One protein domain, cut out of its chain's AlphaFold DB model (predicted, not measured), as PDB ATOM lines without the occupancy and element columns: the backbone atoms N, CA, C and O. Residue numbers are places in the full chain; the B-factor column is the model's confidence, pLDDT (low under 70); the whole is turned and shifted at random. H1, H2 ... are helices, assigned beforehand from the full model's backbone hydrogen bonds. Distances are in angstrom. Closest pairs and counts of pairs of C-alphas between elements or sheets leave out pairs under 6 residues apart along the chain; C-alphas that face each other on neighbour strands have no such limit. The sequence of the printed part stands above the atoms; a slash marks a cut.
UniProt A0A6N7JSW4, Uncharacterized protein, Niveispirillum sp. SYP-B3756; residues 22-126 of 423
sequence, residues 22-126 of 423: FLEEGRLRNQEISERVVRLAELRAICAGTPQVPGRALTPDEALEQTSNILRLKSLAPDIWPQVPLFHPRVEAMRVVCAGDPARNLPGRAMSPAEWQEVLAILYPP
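What this domain is: This is residues 22 to 126 of the 423 residues of an uncharacterized protein of Niveispirillum sp. SYP-B3756 (UniProt A0A6N7JSW4). A long helix, H1, has a shorter helix, H2, folded back along it as a helical hairpin; near the end of H1 and the beginning of H2 sits a second, smaller helical hairpin, H3 and H4. Residues 22 to 28, of which 22 to 28 belong to H1, stick out free. The printed part has 105 residues, with four named helices in the order H1, H2, H3, H4 and no named strand; its class is all helix. It is compact, with a radius of gyration of the C-alphas of 14.6 A and spans of 44 by 33 by 27 A.

Where its parts are: H1, residues 22 to 48, runs 38.5 A from C-alpha 22 at (-11.704, -12.518, -59.124) to C-alpha 48 at (3.852, -10.900, -23.896). H2, residues 60 to 76, measures 24.2 A. H3 holds residues 89 to 99 over 15.3 A, and H4 residues 113 to 123 over 15.4 A, ending with C-alpha 123 at (1.644, -22.428, -32.262).

How they stand to each other: H1 and H2 touch, closest at the C-alphas of Arg 36 and Asn 69, 5.8 A apart. This hairpin runs opposite ways at a shallow tilt of 33 degrees, only just short of steep. H2 and H3 are close but not clearly touching, with the C-alphas of Ala 63 and Ala 99 closest at 5.2 A. H3 and H4, also a hairpin, touch at Val 91 and Val 119, their closest C-alphas at 6.2 A, with a steep tilt of 44 degrees, opposite ways. H1 and H4 are close but not clearly touching; the closest C-alphas, of Ala 48 and Trp 116, are 6.5 A apart. H2 and H4 are apart. Every O i to N i+4 pair is within hydrogen-bond range in H1, H2, H3 and H4.

The domain as a whole: The farthest C-alphas, of Leu 23 and Asn 105, are 46.0 A apart. The printed part has no cut, and its three links are long. Residues 100 to 101 pair with residues 106 to 107, antiparallel. Mean pLDDT of the printed part is 87.1; residues 82 to 83 and 85 to 86 are under 70.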
ATOM      1  N   PHE A  22     -11.925 -11.483 -60.136       77.31
ATOM      2  CA  PHE A  22     -11.704 -12.518 -59.124       77.31
ATOM      3  C   PHE A  22     -10.257 -12.557 -58.619       77.31
ATOM      4  O   PHE A  22     -10.015 -12.829 -57.440       77.31
ATOM      5  N   LEU A  23      -9.277 -12.268 -59.483       79.88
ATOM      6  CA  LEU A  23      -7.872 -12.192 -59.076       79.88
ATOM      7  C   LEU A  23      -7.614 -10.950 -58.226       79.88
ATOM      8  O   LEU A  23      -6.916 -11.046 -57.218       79.88
ATOM      9  N   GLU A  24      -8.186  -9.805 -58.593       85.19
ATOM     10  CA  GLU A  24      -8.060  -8.579 -57.798       85.19
ATOM     11  C   GLU A  24      -8.778  -8.699 -56.446       85.19
ATOM     12  O   GLU A  24      -8.196  -8.356 -55.416       85.19
ATOM     13  N   GLU A  25      -9.974  -9.296 -56.400       89.81
ATOM     14  CA  GLU A  25     -10.663  -9.597 -55.139       89.81
ATOM     15  C   GLU A  25      -9.839 -10.550 -54.257       89.81
ATOM     16  O   GLU A  25      -9.678 -10.319 -53.057       89.81
ATOM     17  N   GLY A  26      -9.228 -11.581 -54.852       88.19
ATOM     18  CA  GLY A  26      -8.311 -12.478 -54.152       88.19
ATOM     19  C   GLY A  26      -7.073 -11.765 -53.592       88.19
ATOM     20  O   GLY A  26      -6.638 -12.064 -52.478       88.19
ATOM     21  N   ARG A  27      -6.508 -10.796 -54.326       89.31
ATOM     22  CA  ARG A  27      -5.359  -9.994 -53.871       89.31
ATOM     23  C   ARG A  27      -5.730  -9.084 -52.710       89.31
ATOM     24  O   ARG A  27      -5.015  -9.093 -51.713       89.31
ATOM     25  N   LEU A  28      -6.850  -8.370 -52.812       92.75
ATOM     26  CA  LEU A  28      -7.359  -7.515 -51.738       92.75
ATOM     27  C   LEU A  28      -7.681  -8.333 -50.483       92.75
ATOM     28  O   LEU A  28      -7.279  -7.958 -49.384       92.75
ATOM     29  N   ARG A  29      -8.312  -9.503 -50.642       91.81
ATOM     30  CA  ARG A  29      -8.581 -10.442 -49.544       91.81
ATOM     31  C   ARG A  29      -7.295 -10.907 -48.857       91.81
ATOM     32  O   ARG A  29      -7.223 -10.901 -47.632       91.81
ATOM     33  N   ASN A  30      -6.275 -11.293 -49.623       88.25
ATOM     34  CA  ASN A  30      -4.992 -11.732 -49.068       88.25
ATOM     35  C   ASN A  30      -4.231 -10.591 -48.385       88.25
ATOM     36  O   ASN A  30      -3.615 -10.811 -47.341       88.25
ATOM     37  N   GLN A  31      -4.300  -9.383 -48.944       93.50
ATOM     38  CA  GLN A  31      -3.734  -8.193 -48.324       93.50
ATOM     39  C   GLN A  31      -4.412  -7.915 -46.975       93.50
ATOM     40  O   GLN A  31      -3.716  -7.824 -45.966       93.50
ATOM     41  N   GLU A  32      -5.750  -7.912 -46.922       94.81
ATOM     42  CA  GLU A  32      -6.498  -7.714 -45.673       94.81
ATOM     43  C   GLU A  32      -6.157  -8.791 -44.627       94.81
ATOM     44  O   GLU A  32      -5.971  -8.484 -43.449       94.81
ATOM     45  N   ILE A  33      -6.025 -10.059 -45.042       90.31
ATOM     46  CA  ILE A  33      -5.583 -11.142 -44.150       90.31
ATOM     47  C   ILE A  33      -4.193 -10.832 -43.583       90.31
ATOM     48  O   ILE A  33      -4.006 -10.915 -42.371       90.31
ATOM     49  N   SER A  34      -3.233 -10.459 -44.434       88.31
ATOM     50  CA  SER A  34      -1.855 -10.190 -44.010       88.31
ATOM     51  C   SER A  34      -1.750  -9.018 -43.031       88.31
ATOM     52  O   SER A  34      -1.101  -9.149 -41.994       88.31
ATOM     53  N   GLU A  35      -2.458  -7.917 -43.288       95.06
ATOM     54  CA  GLU A  35      -2.465  -6.731 -42.427       95.06
ATOM     55  C   GLU A  35      -3.021  -7.061 -41.033       95.06
ATOM     56  O   GLU A  35      -2.435  -6.696 -40.012       95.06
ATOM     57  N   ARG A  36      -4.109  -7.836 -40.967       94.00
ATOM     58  CA  ARG A  36      -4.724  -8.241 -39.691       94.00
ATOM     59  C   ARG A  36      -3.892  -9.257 -38.919       94.00
ATOM     60  O   ARG A  36      -3.865  -9.218 -37.690       94.00
ATOM     61  N   VAL A  37      -3.223 -10.165 -39.622       88.81
ATOM     62  CA  VAL A  37      -2.277 -11.140 -39.055       88.81
ATOM     63  C   VAL A  37      -1.106 -10.414 -38.392       88.81
ATOM     64  O   VAL A  37      -0.812 -10.686 -37.229       88.81
ATOM     65  N   VAL A  38      -0.501  -9.444 -39.084       91.06
ATOM     66  CA  VAL A  38       0.578  -8.609 -38.532       91.06
ATOM     67  C   VAL A  38       0.085  -7.837 -37.312       91.06
ATOM     68  O   VAL A  38       0.704  -7.900 -36.251       91.06
ATOM     69  N   ARG A  39      -1.086  -7.200 -37.404       95.88
ATOM     70  CA  ARG A  39      -1.644  -6.440 -36.283       95.88
ATOM     71  C   ARG A  39      -1.927  -7.305 -35.051       95.88
ATOM     72  O   ARG A  39      -1.687  -6.884 -33.922       95.88
ATOM     73  N   LEU A  40      -2.401  -8.537 -35.238       92.31
ATOM     74  CA  LEU A  40      -2.574  -9.488 -34.136       92.31
ATOM     75  C   LEU A  40      -1.244  -9.897 -33.496       92.31
ATOM     76  O   LEU A  40      -1.199 -10.075 -32.276       92.31
ATOM     77  N   ALA A  41      -0.181 -10.040 -34.288       88.56
ATOM     78  CA  ALA A  41       1.153 -10.316 -33.766       88.56
ATOM     79  C   ALA A  41       1.678  -9.145 -32.920       88.56
ATOM     80  O   ALA A  41       2.194  -9.378 -31.828       88.56
ATOM     81  N   GLU A  42       1.460  -7.900 -33.351       93.50
ATOM     82  CA  GLU A  42       1.819  -6.698 -32.582       93.50
ATOM     83  C   GLU A  42       1.093  -6.627 -31.235       93.50
ATOM     84  O   GLU A  42       1.731  -6.484 -30.192       93.50
ATOM     85  N   LEU A  43      -0.237  -6.787 -31.232       93.94
ATOM     86  CA  LEU A  43      -1.039  -6.798 -30.000       93.94
ATOM     87  C   LEU A  43      -0.558  -7.888 -29.042       93.94
ATOM     88  O   LEU A  43      -0.493  -7.716 -27.826       93.94
ATOM     89  N   ARG A  44      -0.155  -9.027 -29.592       90.25
ATOM     90  CA  ARG A  44       0.373 -10.114 -28.790       90.25
ATOM     91  C   ARG A  44       1.764  -9.828 -28.232       90.25
ATOM     92  O   ARG A  44       2.006 -10.167 -27.076       90.25
ATOM     93  N   ALA A  45       2.639  -9.192 -29.004       89.69
ATOM     94  CA  ALA A  45       3.943  -8.743 -28.531       89.69
ATOM     95  C   ALA A  45       3.807  -7.697 -27.413       89.69
ATOM     96  O   ALA A  45       4.562  -7.744 -26.448       89.69
ATOM     97  N   ILE A  46       2.800  -6.817 -27.476       94.62
ATOM     98  CA  ILE A  46       2.474  -5.883 -26.385       94.62
ATOM     99  C   ILE A  46       2.100  -6.645 -25.105       94.62
ATOM    100  O   ILE A  46       2.577  -6.298 -24.022       94.62
ATOM    101  N   CYS A  47       1.282  -7.699 -25.218       93.56
ATOM    102  CA  CYS A  47       0.881  -8.481 -24.048       93.56
ATOM    103  C   CYS A  47       2.011  -9.335 -23.455       93.56
ATOM    104  O   CYS A  47       2.178  -9.396 -22.234       93.56
ATOM    105  N   ALA A  48       2.767 -10.017 -24.313       89.50
ATOM    106  CA  ALA A  48       3.852 -10.900 -23.896       89.50
ATOM    107  C   ALA A  48       5.089 -10.125 -23.430       89.50
ATOM    108  O   ALA A  48       5.819 -10.580 -22.552       89.50
ATOM    109  N   GLY A  49       5.306  -8.942 -24.003       88.19
ATOM    110  CA  GLY A  49       6.570  -8.234 -23.912       88.19
ATOM    111  C   GLY A  49       7.633  -8.832 -24.825       88.19
ATOM    112  O   GLY A  49       7.475  -9.893 -25.431       88.19
ATOM    113  N   THR A  50       8.752  -8.132 -24.908       88.12
ATOM    114  CA  THR A  50       9.991  -8.603 -25.523       88.12
ATOM    115  C   THR A  50      11.058  -8.750 -24.435       88.12
ATOM    116  O   THR A  50      10.876  -8.251 -23.323       88.12
ATOM    117  N   PRO A  51      12.210  -9.387 -24.711       83.56
ATOM    118  CA  PRO A  51      13.305  -9.442 -23.741       83.56
ATOM    119  C   PRO A  51      13.770  -8.058 -23.254       83.56
ATOM    120  O   PRO A  51      14.363  -7.951 -22.186       83.56
ATOM    121  N   GLN A  52      13.513  -7.004 -24.034       90.44
ATOM    122  CA  GLN A  52      13.890  -5.624 -23.730       90.44
ATOM    123  C   GLN A  52      12.759  -4.811 -23.087       90.44
ATOM    124  O   GLN A  52      13.044  -3.849 -22.376       90.44
ATOM    125  N   VAL A  53      11.491  -5.158 -23.333       90.62
ATOM    126  CA  VAL A  53      10.325  -4.393 -22.866       90.62
ATOM    127  C   VAL A  53       9.343  -5.340 -22.175       90.62
ATOM    128  O   VAL A  53       8.806  -6.223 -22.841       90.62
ATOM    129  N   PRO A  54       9.067  -5.176 -20.867       91.88
ATOM    130  CA  PRO A  54       8.110  -6.036 -20.181       91.88
ATOM    131  C   PRO A  54       6.717  -5.889 -20.798       91.88
ATOM    132  O   PRO A  54       6.301  -4.792 -21.178       91.88
ATOM    133  N   GLY A  55       5.996  -7.006 -20.890       93.56
ATOM    134  CA  GLY A  55       4.627  -7.018 -21.395       93.56
ATOM    135  C   GLY A  55       3.684  -6.224 -20.499       93.56
ATOM    136  O   GLY A  55       3.947  -6.019 -19.310       93.56
ATOM    137  N   ARG A  56       2.554  -5.795 -21.057       95.69
ATOM    138  CA  ARG A  56       1.475  -5.140 -20.306       95.69
ATOM    139  C   ARG A  56       0.114  -5.692 -20.700       95.69
ATOM    140  O   ARG A  56      -0.047  -6.238 -21.782       95.69
ATOM    141  N   ALA A  57      -0.883  -5.501 -19.841       93.62
ATOM    142  CA  ALA A  57      -2.267  -5.763 -20.221       93.62
ATOM    143  C   ALA A  57      -2.646  -4.957 -21.474       93.62
ATOM    144  O   ALA A  57      -2.189  -3.817 -21.650       93.62
ATOM    145  N   LEU A  58      -3.492  -5.546 -22.318       94.38
ATOM    146  CA  LEU A  58      -4.095  -4.812 -23.423       94.38
ATOM    147  C   LEU A  58      -5.057  -3.764 -22.866       94.38
ATOM    148  O   LEU A  58      -5.777  -4.017 -21.897       94.38
ATOM    149  N   THR A  59      -5.074  -2.582 -23.476       94.62
ATOM    150  CA  THR A  59      -6.129  -1.606 -23.197       94.62
ATOM    151  C   THR A  59      -7.478  -2.150 -23.691       94.62
ATOM    152  O   THR A  59      -7.508  -3.042 -24.545       94.62
ATOM    153  N   PRO A  60      -8.617  -1.629 -23.199       91.75
ATOM    154  CA  PRO A  60      -9.929  -2.045 -23.694       91.75
ATOM    155  C   PRO A  60     -10.063  -1.924 -25.220       91.75
ATOM    156  O   PRO A  60     -10.597  -2.829 -25.862       91.75
ATOM    157  N   ASP A  61      -9.510  -0.861 -25.808       94.38
ATOM    158  CA  ASP A  61      -9.528  -0.644 -27.258       94.38
ATOM    159  C   ASP A  61      -8.669  -1.675 -28.004       94.38
ATOM    160  O   ASP A  61      -9.101  -2.231 -29.012       94.38
ATOM    161  N   GLU A  62      -7.485  -2.006 -27.480       95.50
ATOM    162  CA  GLU A  62      -6.601  -3.037 -28.040       95.50
ATOM    163  C   GLU A  62      -7.220  -4.444 -27.949       95.50
ATOM    164  O   GLU A  62      -7.097  -5.250 -28.872       95.50
ATOM    165  N   ALA A  63      -7.920  -4.746 -26.855       91.56
ATOM    166  CA  ALA A  63      -8.639  -6.007 -26.677       91.56
ATOM    167  C   ALA A  63      -9.829  -6.137 -27.649       91.56
ATOM    168  O   ALA A  63     -10.073  -7.212 -28.220       91.56
ATOM    169  N   LEU A  64     -10.559  -5.039 -27.877       91.81
ATOM    170  CA  LEU A  64     -11.619  -4.971 -28.886       91.81
ATOM    171  C   LEU A  64     -11.047  -5.129 -30.296       91.81
ATOM    172  O   LEU A  64     -11.588  -5.900 -31.093       91.81
ATOM    173  N   GLU A  65      -9.927  -4.470 -30.588       95.19
ATOM    174  CA  GLU A  65      -9.218  -4.600 -31.858       95.19
ATOM    175  C   GLU A  65      -8.771  -6.049 -32.103       95.19
ATOM    176  O   GLU A  65      -9.011  -6.601 -33.181       95.19
ATOM    177  N   GLN A  66      -8.206  -6.710 -31.090       93.75
ATOM    178  CA  GLN A  66      -7.818  -8.119 -31.162       93.75
ATOM    179  C   GLN A  66      -9.018  -9.013 -31.511       93.75
ATOM    180  O   GLN A  66      -8.937  -9.863 -32.400       93.75
ATOM    181  N   THR A  67     -10.153  -8.809 -30.839       90.31
ATOM    182  CA  THR A  67     -11.373  -9.595 -31.074       90.31
ATOM    183  C   THR A  67     -11.953  -9.342 -32.464       90.31
ATOM    184  O   THR A  67     -12.321 -10.292 -33.158       90.31
ATOM    185  N   SER A  68     -11.974  -8.083 -32.906       94.69
ATOM    186  CA  SER A  68     -12.425  -7.685 -34.242       94.69
ATOM    187  C   SER A  68     -11.572  -8.320 -35.343       94.69
ATOM    188  O   SER A  68     -12.107  -8.948 -36.261       94.69
ATOM    189  N   ASN A  69     -10.243  -8.257 -35.212       93.62
ATOM    190  CA  ASN A  69      -9.319  -8.868 -36.166       93.62
ATOM    191  C   ASN A  69      -9.517 -10.383 -36.262       93.62
ATOM    192  O   ASN A  69      -9.574 -10.919 -37.367       93.62
ATOM    193  N   ILE A  70      -9.707 -11.070 -35.135       89.31
ATOM    194  CA  ILE A  70      -9.962 -12.515 -35.112       89.31
ATOM    195  C   ILE A  70     -11.270 -12.873 -35.833       89.31
ATOM    196  O   ILE A  70     -11.285 -13.775 -36.673       89.31
ATOM    197  N   LEU A  71     -12.370 -12.177 -35.529       91.31
ATOM    198  CA  LEU A  71     -13.666 -12.431 -36.171       91.31
ATOM    199  C   LEU A  71     -13.607 -12.159 -37.675       91.31
ATOM    200  O   LEU A  71     -14.136 -12.934 -38.474       91.31
ATOM    201  N   ARG A  72     -12.913 -11.090 -38.069       93.75
ATOM    202  CA  ARG A  72     -12.748 -10.742 -39.473       93.75
ATOM    203  C   ARG A  72     -11.895 -11.764 -40.212       93.75
ATOM    204  O   ARG A  72     -12.302 -12.202 -41.285       93.75
ATOM    205  N   LEU A  73     -10.797 -12.226 -39.619       91.19
ATOM    206  CA  LEU A  73      -9.986 -13.304 -40.183       91.19
ATOM    207  C   LEU A  73     -10.818 -14.575 -40.386       91.19
ATOM    208  O   LEU A  73     -10.841 -15.085 -41.505       91.19
ATOM    209  N   LYS A  74     -11.606 -15.008 -39.385       88.06
ATOM    210  CA  LYS A  74     -12.538 -16.146 -39.537       88.06
ATOM    211  C   LYS A  74     -13.458 -15.993 -40.748       88.06
ATOM    212  O   LYS A  74     -13.628 -16.950 -41.495       88.06
ATOM    213  N   SER A  75     -14.023 -14.800 -40.953       91.94
ATOM    214  CA  SER A  75     -14.896 -14.530 -42.102       91.94
ATOM    215  C   SER A  75     -14.147 -14.522 -43.437       91.94
ATOM    216  O   SER A  75     -14.685 -14.967 -44.446       91.94
ATOM    217  N   LEU A  76     -12.893 -14.061 -43.442       91.56
ATOM    218  CA  LEU A  76     -12.078 -13.953 -44.644       91.56
ATOM    219  C   LEU A  76     -11.487 -15.292 -45.074       91.56
ATOM    220  O   LEU A  76     -11.088 -15.386 -46.220       91.56
ATOM    221  N   ALA A  77     -11.388 -16.327 -44.239       87.12
ATOM    222  CA  ALA A  77     -10.949 -17.656 -44.690       87.12
ATOM    223  C   ALA A  77     -11.510 -18.798 -43.817       87.12
ATOM    224  O   ALA A  77     -10.755 -19.432 -43.071       87.12
ATOM    225  N   PRO A  78     -12.823 -19.084 -43.902       84.88
ATOM    226  CA  PRO A  78     -13.498 -20.020 -43.001       84.88
ATOM    227  C   PRO A  78     -12.928 -21.443 -43.047       84.88
ATOM    228  O   PRO A  78     -13.019 -22.149 -42.051       84.88
ATOM    229  N   ASP A  79     -12.293 -21.842 -44.151       78.75
ATOM    230  CA  ASP A  79     -11.721 -23.186 -44.315       78.75
ATOM    231  C   ASP A  79     -10.332 -23.335 -43.673       78.75
ATOM    232  O   ASP A  79      -9.926 -24.432 -43.294       78.75
ATOM    233  N   ILE A  80      -9.593 -22.227 -43.540       76.62
ATOM    234  CA  ILE A  80      -8.209 -22.218 -43.042       76.62
ATOM    235  C   ILE A  80      -8.206 -22.086 -41.520       76.62
ATOM    236  O   ILE A  80      -7.517 -22.822 -40.815       76.62
ATOM    237  N   TRP A  81      -8.997 -21.151 -40.999       70.75
ATOM    238  CA  TRP A  81      -8.928 -20.733 -39.601       70.75
ATOM    239  C   TRP A  81      -9.288 -21.800 -38.557       70.75
ATOM    240  O   TRP A  81      -8.601 -21.812 -37.544       70.75
ATOM    241  N   PRO A  82     -10.236 -22.736 -38.757       65.25
ATOM    242  CA  PRO A  82     -10.510 -23.801 -37.786       65.25
ATOM    243  C   PRO A  82      -9.289 -24.676 -37.477       65.25
ATOM    244  O   PRO A  82      -9.230 -25.296 -36.421       65.25
ATOM    245  N   GLN A  83      -8.322 -24.719 -38.396       65.12
ATOM    246  CA  GLN A  83      -7.094 -25.501 -38.271       65.12
ATOM    247  C   GLN A  83      -5.920 -24.673 -37.738       65.12
ATOM    248  O   GLN A  83      -4.868 -25.229 -37.424       65.12
ATOM    249  N   VAL A  84      -6.066 -23.347 -37.626       70.81
ATOM    250  CA  VAL A  84      -5.002 -22.488 -37.107       70.81
ATOM    251  C   VAL A  84      -5.002 -22.566 -35.577       70.81
ATOM    252  O   VAL A  84      -6.042 -22.327 -34.954       70.81
ATOM    253  N   PRO A  85      -3.840 -22.809 -34.940       64.12
ATOM    254  CA  PRO A  85      -3.708 -22.930 -33.485       64.12
ATOM    255  C   PRO A  85      -4.234 -21.736 -32.663       64.12
ATOM    256  O   PRO A  85      -4.424 -21.854 -31.456       64.12
ATOM    257  N   LEU A  86      -4.525 -20.598 -33.303       64.62
ATOM    258  CA  LEU A  86      -5.135 -19.416 -32.686       64.62
ATOM    259  C   LEU A  86      -6.521 -19.675 -32.067       64.62
ATOM    260  O   LEU A  86      -6.934 -18.904 -31.208       64.62
ATOM    261  N   PHE A  87      -7.215 -20.755 -32.451       70.06
ATOM    262  CA  PHE A  87      -8.502 -21.164 -31.856       70.06
ATOM    263  C   PHE A  87      -8.396 -22.340 -30.894       70.06
ATOM    264  O   PHE A  87      -9.411 -22.889 -30.462       70.06
ATOM    265  N   HIS A  88      -7.176 -22.733 -30.541       80.19
ATOM    266  CA  HIS A  88      -6.974 -23.747 -29.530       80.19
ATOM    267  C   HIS A  88      -7.483 -23.227 -28.168       80.19
ATOM    268  O   HIS A  88      -7.146 -22.099 -27.795       80.19
ATOM    269  N   PRO A  89      -8.236 -24.018 -27.376       83.25
ATOM    270  CA  PRO A  89      -8.817 -23.561 -26.107       83.25
ATOM    271  C   PRO A  89      -7.805 -22.949 -25.129       83.25
ATOM    272  O   PRO A  89      -8.135 -22.034 -24.379       83.25
ATOM    273  N   ARG A  90      -6.550 -23.421 -25.155       81.62
ATOM    274  CA  ARG A  90      -5.454 -22.837 -24.358       81.62
ATOM    275  C   ARG A  90      -5.054 -21.439 -24.837       81.62
ATOM    276  O   ARG A  90      -4.868 -20.558 -24.009       81.62
ATOM    277  N   VAL A  91      -4.971 -21.221 -26.151       82.50
ATOM    278  CA  VAL A  91      -4.650 -19.902 -26.724       82.50
ATOM    279  C   VAL A  91      -5.778 -18.915 -26.427       82.50
ATOM    280  O   VAL A  91      -5.516 -17.767 -26.080       82.50
ATOM    281  N   GLU A  92      -7.026 -19.386 -26.448       83.56
ATOM    282  CA  GLU A  92      -8.191 -18.603 -26.041       83.56
ATOM    283  C   GLU A  92      -8.151 -18.236 -24.548       83.56
ATOM    284  O   GLU A  92      -8.353 -17.077 -24.191       83.56
ATOM    285  N   ALA A  93      -7.806 -19.180 -23.667       84.19
ATOM    286  CA  ALA A  93      -7.627 -18.895 -22.241       84.19
ATOM    287  C   ALA A  93      -6.527 -17.845 -22.000       84.19
ATOM    288  O   ALA A  93      -6.693 -16.933 -21.195       84.19
ATOM    289  N   MET A  94      -5.424 -17.926 -22.742       82.69
ATOM    290  CA  MET A  94      -4.318 -16.969 -22.667       82.69
ATOM    291  C   MET A  94      -4.680 -15.599 -23.258       82.69
ATOM    292  O   MET A  94      -4.201 -14.573 -22.776       82.69
ATOM    293  N   ARG A  95      -5.586 -15.548 -24.242       84.38
ATOM    294  CA  ARG A  95      -6.175 -14.298 -24.741       84.38
ATOM    295  C   ARG A  95      -6.969 -13.588 -23.651       84.38
ATOM    296  O   ARG A  95      -6.798 -12.387 -23.456       84.38
ATOM    297  N   VAL A  96      -7.771 -14.343 -22.903       87.06
ATOM    298  CA  VAL A  96      -8.526 -13.826 -21.756       87.06
ATOM    299  C   VAL A  96      -7.590 -13.306 -20.659       87.06
ATOM    300  O   VAL A  96      -7.899 -12.304 -20.028       87.06
ATOM    301  N   VAL A  97      -6.407 -13.901 -20.469       89.81
ATOM    302  CA  VAL A  97      -5.394 -13.358 -19.540       89.81
ATOM    303  C   VAL A  97      -4.898 -11.976 -19.990       89.81
ATOM    304  O   VAL A  97      -4.813 -11.068 -19.166       89.81
ATOM    305  N   CYS A  98      -4.617 -11.796 -21.283       87.38
ATOM    306  CA  CYS A  98      -4.127 -10.529 -21.843       87.38
ATOM    307  C   CYS A  98      -5.175  -9.410 -21.860       87.38
ATOM    308  O   CYS A  98      -4.875  -8.266 -21.517       87.38
ATOM    309  N   ALA A  99      -6.384  -9.741 -22.312       86.31
ATOM    310  CA  ALA A  99      -7.485  -8.800 -22.506       86.31
ATOM    311  C   ALA A  99      -8.310  -8.568 -21.230       86.31
ATOM    312  O   ALA A  99      -8.987  -7.550 -21.105       86.31
ATOM    313  N   GLY A 100      -8.250  -9.505 -20.283       86.94
ATOM    314  CA  GLY A 100      -9.199  -9.598 -19.183       86.94
ATOM    315  C   GLY A 100     -10.503 -10.281 -19.599       86.94
ATOM    316  O   GLY A 100     -10.770 -10.522 -20.778       86.94
ATOM    317  N   ASP A 101     -11.329 -10.589 -18.604       87.56
ATOM    318  CA  ASP A 101     -12.705 -11.043 -18.797       87.56
ATOM    319  C   ASP A 101     -13.655 -10.039 -18.131       87.56
ATOM    320  O   ASP A 101     -13.825 -10.081 -16.904       87.56
ATOM    321  N   PRO A 102     -14.290  -9.138 -18.900       78.25
ATOM    322  CA  PRO A 102     -15.225  -8.175 -18.334       78.25
ATOM    323  C   PRO A 102     -16.466  -8.855 -17.746       78.25
ATOM    324  O   PRO A 102     -17.024  -8.351 -16.777       78.25
ATOM    325  N   ALA A 103     -16.880 -10.024 -18.255       85.44
ATOM    326  CA  ALA A 103     -18.027 -10.752 -17.713       85.44
ATOM    327  C   ALA A 103     -17.727 -11.355 -16.331       85.44
ATOM    328  O   ALA A 103     -18.640 -11.567 -15.534       85.44
ATOM    329  N   ARG A 104     -16.447 -11.613 -16.035       88.12
ATOM    330  CA  ARG A 104     -15.981 -12.138 -14.743       88.12
ATOM    331  C   ARG A 104     -15.274 -11.093 -13.876       88.12
ATOM    332  O   ARG A 104     -14.747 -11.459 -12.829       88.12
ATOM    333  N   ASN A 105     -15.258  -9.819 -14.284       88.00
ATOM    334  CA  ASN A 105     -14.494  -8.740 -13.641       88.00
ATOM    335  C   ASN A 105     -13.005  -9.081 -13.430       88.00
ATOM    336  O   ASN A 105     -12.399  -8.678 -12.437       88.00
ATOM    337  N   LEU A 106     -12.405  -9.833 -14.355       88.88
ATOM    338  CA  LEU A 106     -10.978 -10.142 -14.317       88.88
ATOM    339  C   LEU A 106     -10.234  -9.099 -15.157       88.88
ATOM    340  O   LEU A 106     -10.413  -9.091 -16.376       88.88
ATOM    341  N   PRO A 107      -9.420  -8.211 -14.558       89.12
ATOM    342  CA  PRO A 107      -8.619  -7.282 -15.339       89.12
ATOM    343  C   PRO A 107      -7.571  -8.053 -16.147       89.12
ATOM    344  O   PRO A 107      -7.038  -9.069 -15.690       89.12
ATOM    345  N   GLY A 108      -7.264  -7.555 -17.344       90.75
ATOM    346  CA  GLY A 108      -6.157  -8.080 -18.132       90.75
ATOM    347  C   GLY A 108      -4.833  -7.911 -17.390       90.75
ATOM    348  O   GLY A 108      -4.648  -6.975 -16.608       90.75
ATOM    349  N   ARG A 109      -3.888  -8.811 -17.647       94.25
ATOM    350  CA  ARG A 109      -2.515  -8.710 -17.150       94.25
ATOM    351  C   ARG A 109      -1.513  -9.126 -18.216       94.25
ATOM    352  O   ARG A 109      -1.850  -9.831 -19.163       94.25
ATOM    353  N   ALA A 110      -0.264  -8.721 -18.014       90.81
ATOM    354  CA  ALA A 110       0.845  -9.229 -18.807       90.81
ATOM    355  C   ALA A 110       0.958 -10.752 -18.658       90.81
ATOM    356  O   ALA A 110       0.721 -11.320 -17.580       90.81
ATOM    357  N   MET A 111       1.334 -11.401 -19.752       89.75
ATOM    358  CA  MET A 111       1.596 -12.829 -19.748       89.75
ATOM    359  C   MET A 111       2.941 -13.104 -19.075       89.75
ATOM    360  O   MET A 111       3.918 -12.391 -19.303       89.75
ATOM    361  N   SER A 112       3.006 -14.132 -18.231       91.81
ATOM    362  CA  SER A 112       4.289 -14.561 -17.672       91.81
ATOM    363  C   SER A 112       5.143 -15.250 -18.747       91.81
ATOM    364  O   SER A 112       4.595 -15.832 -19.688       91.81
ATOM    365  N   PRO A 113       6.482 -15.269 -18.607       87.62
ATOM    366  CA  PRO A 113       7.350 -15.974 -19.552       87.62
ATOM    367  C   PRO A 113       7.000 -17.462 -19.709       87.62
ATOM    368  O   PRO A 113       7.105 -17.999 -20.806       87.62
ATOM    369  N   ALA A 114       6.550 -18.123 -18.639       89.19
ATOM    370  CA  ALA A 114       6.144 -19.530 -18.678       89.19
ATOM    371  C   ALA A 114       4.852 -19.739 -19.486       89.19
ATOM    372  O   ALA A 114       4.801 -20.614 -20.346       89.19
ATOM    373  N   GLU A 115       3.839 -18.897 -19.261       89.69
ATOM    374  CA  GLU A 115       2.606 -18.907 -20.058       89.69
ATOM    375  C   GLU A 115       2.912 -18.619 -21.528       89.69
ATOM    376  O   GLU A 115       2.386 -19.290 -22.409       89.69
ATOM    377  N   TRP A 116       3.823 -17.681 -21.801       86.44
ATOM    378  CA  TRP A 116       4.243 -17.366 -23.161       86.44
ATOM    379  C   TRP A 116       4.880 -18.560 -23.873       86.44
ATOM    380  O   TRP A 116       4.529 -18.848 -25.019       86.44
ATOM    381  N   GLN A 117       5.773 -19.281 -23.193       87.44
ATOM    382  CA  GLN A 117       6.387 -20.495 -23.734       87.44
ATOM    383  C   GLN A 117       5.351 -21.588 -24.019       87.44
ATOM    384  O   GLN A 117       5.451 -22.269 -25.037       87.44
ATOM    385  N   GLU A 118       4.317 -21.719 -23.186       88.31
ATOM    386  CA  GLU A 118       3.214 -22.649 -23.451       88.31
ATOM    387  C   GLU A 118       2.414 -22.237 -24.701       88.31
ATOM    388  O   GLU A 118       2.112 -23.093 -25.536       88.31
ATOM    389  N   VAL A 119       2.135 -20.940 -24.904       84.50
ATOM    390  CA  VAL A 119       1.502 -20.478 -26.155       84.50
ATOM    391  C   VAL A 119       2.399 -20.793 -27.355       84.50
ATOM    392  O   VAL A 119       1.916 -21.270 -28.381       84.50
ATOM    393  N   LEU A 120       3.701 -20.507 -27.255       82.88
ATOM    394  CA  LEU A 120       4.646 -20.763 -28.340       82.88
ATOM    395  C   LEU A 120       4.697 -22.248 -28.694       82.88
ATOM    396  O   LEU A 120       4.627 -22.562 -29.874       82.88
ATOM    397  N   ALA A 121       4.705 -23.143 -27.709       83.56
ATOM    398  CA  ALA A 121       4.678 -24.585 -27.942       83.56
ATOM    399  C   ALA A 121       3.402 -25.063 -28.661       83.56
ATOM    400  O   ALA A 121       3.433 -26.071 -29.359       83.56
ATOM    401  N   ILE A 122       2.275 -24.360 -28.516       83.94
ATOM    402  CA  ILE A 122       1.029 -24.699 -29.226       83.94
ATOM    403  C   ILE A 122       1.061 -24.214 -30.678       83.94
ATOM    404  O   ILE A 122       0.546 -24.882 -31.574       83.94
ATOM    405  N   LEU A 123       1.626 -23.034 -30.925       78.38
ATOM    406  CA  LEU A 123       1.644 -22.428 -32.262       78.38
ATOM    407  C   LEU A 123       2.785 -22.939 -33.126       78.38
ATOM    408  O   LEU A 123       2.643 -23.062 -34.338       78.38
ATOM    409  N   TYR A 124       3.902 -23.205 -32.468       81.25
ATOM    410  CA  TYR A 124       5.131 -23.740 -33.006       81.25
ATOM    411  C   TYR A 124       5.406 -25.027 -32.238       81.25
ATOM    412  O   TYR A 124       6.323 -25.061 -31.410       81.25
ATOM    413  N   PRO A 125       4.580 -26.074 -32.444       76.25
ATOM    414  CA  PRO A 125       4.892 -27.371 -31.876       76.25
ATOM    415  C   PRO A 125       6.329 -27.701 -32.277       76.25
ATOM    416  O   PRO A 125       6.661 -27.537 -33.458       76.25
ATOM    417  N   PRO A 126       7.198 -28.080 -31.317       75.12
ATOM    418  CA  PRO A 126       8.577 -28.395 -31.634       75.12
ATOM    419  C   PRO A 126       8.547 -29.394 -32.782       75.12
ATOM    420  O   PRO A 126       7.831 -30.399 -32.713       75.12
TER     421      PRO A 126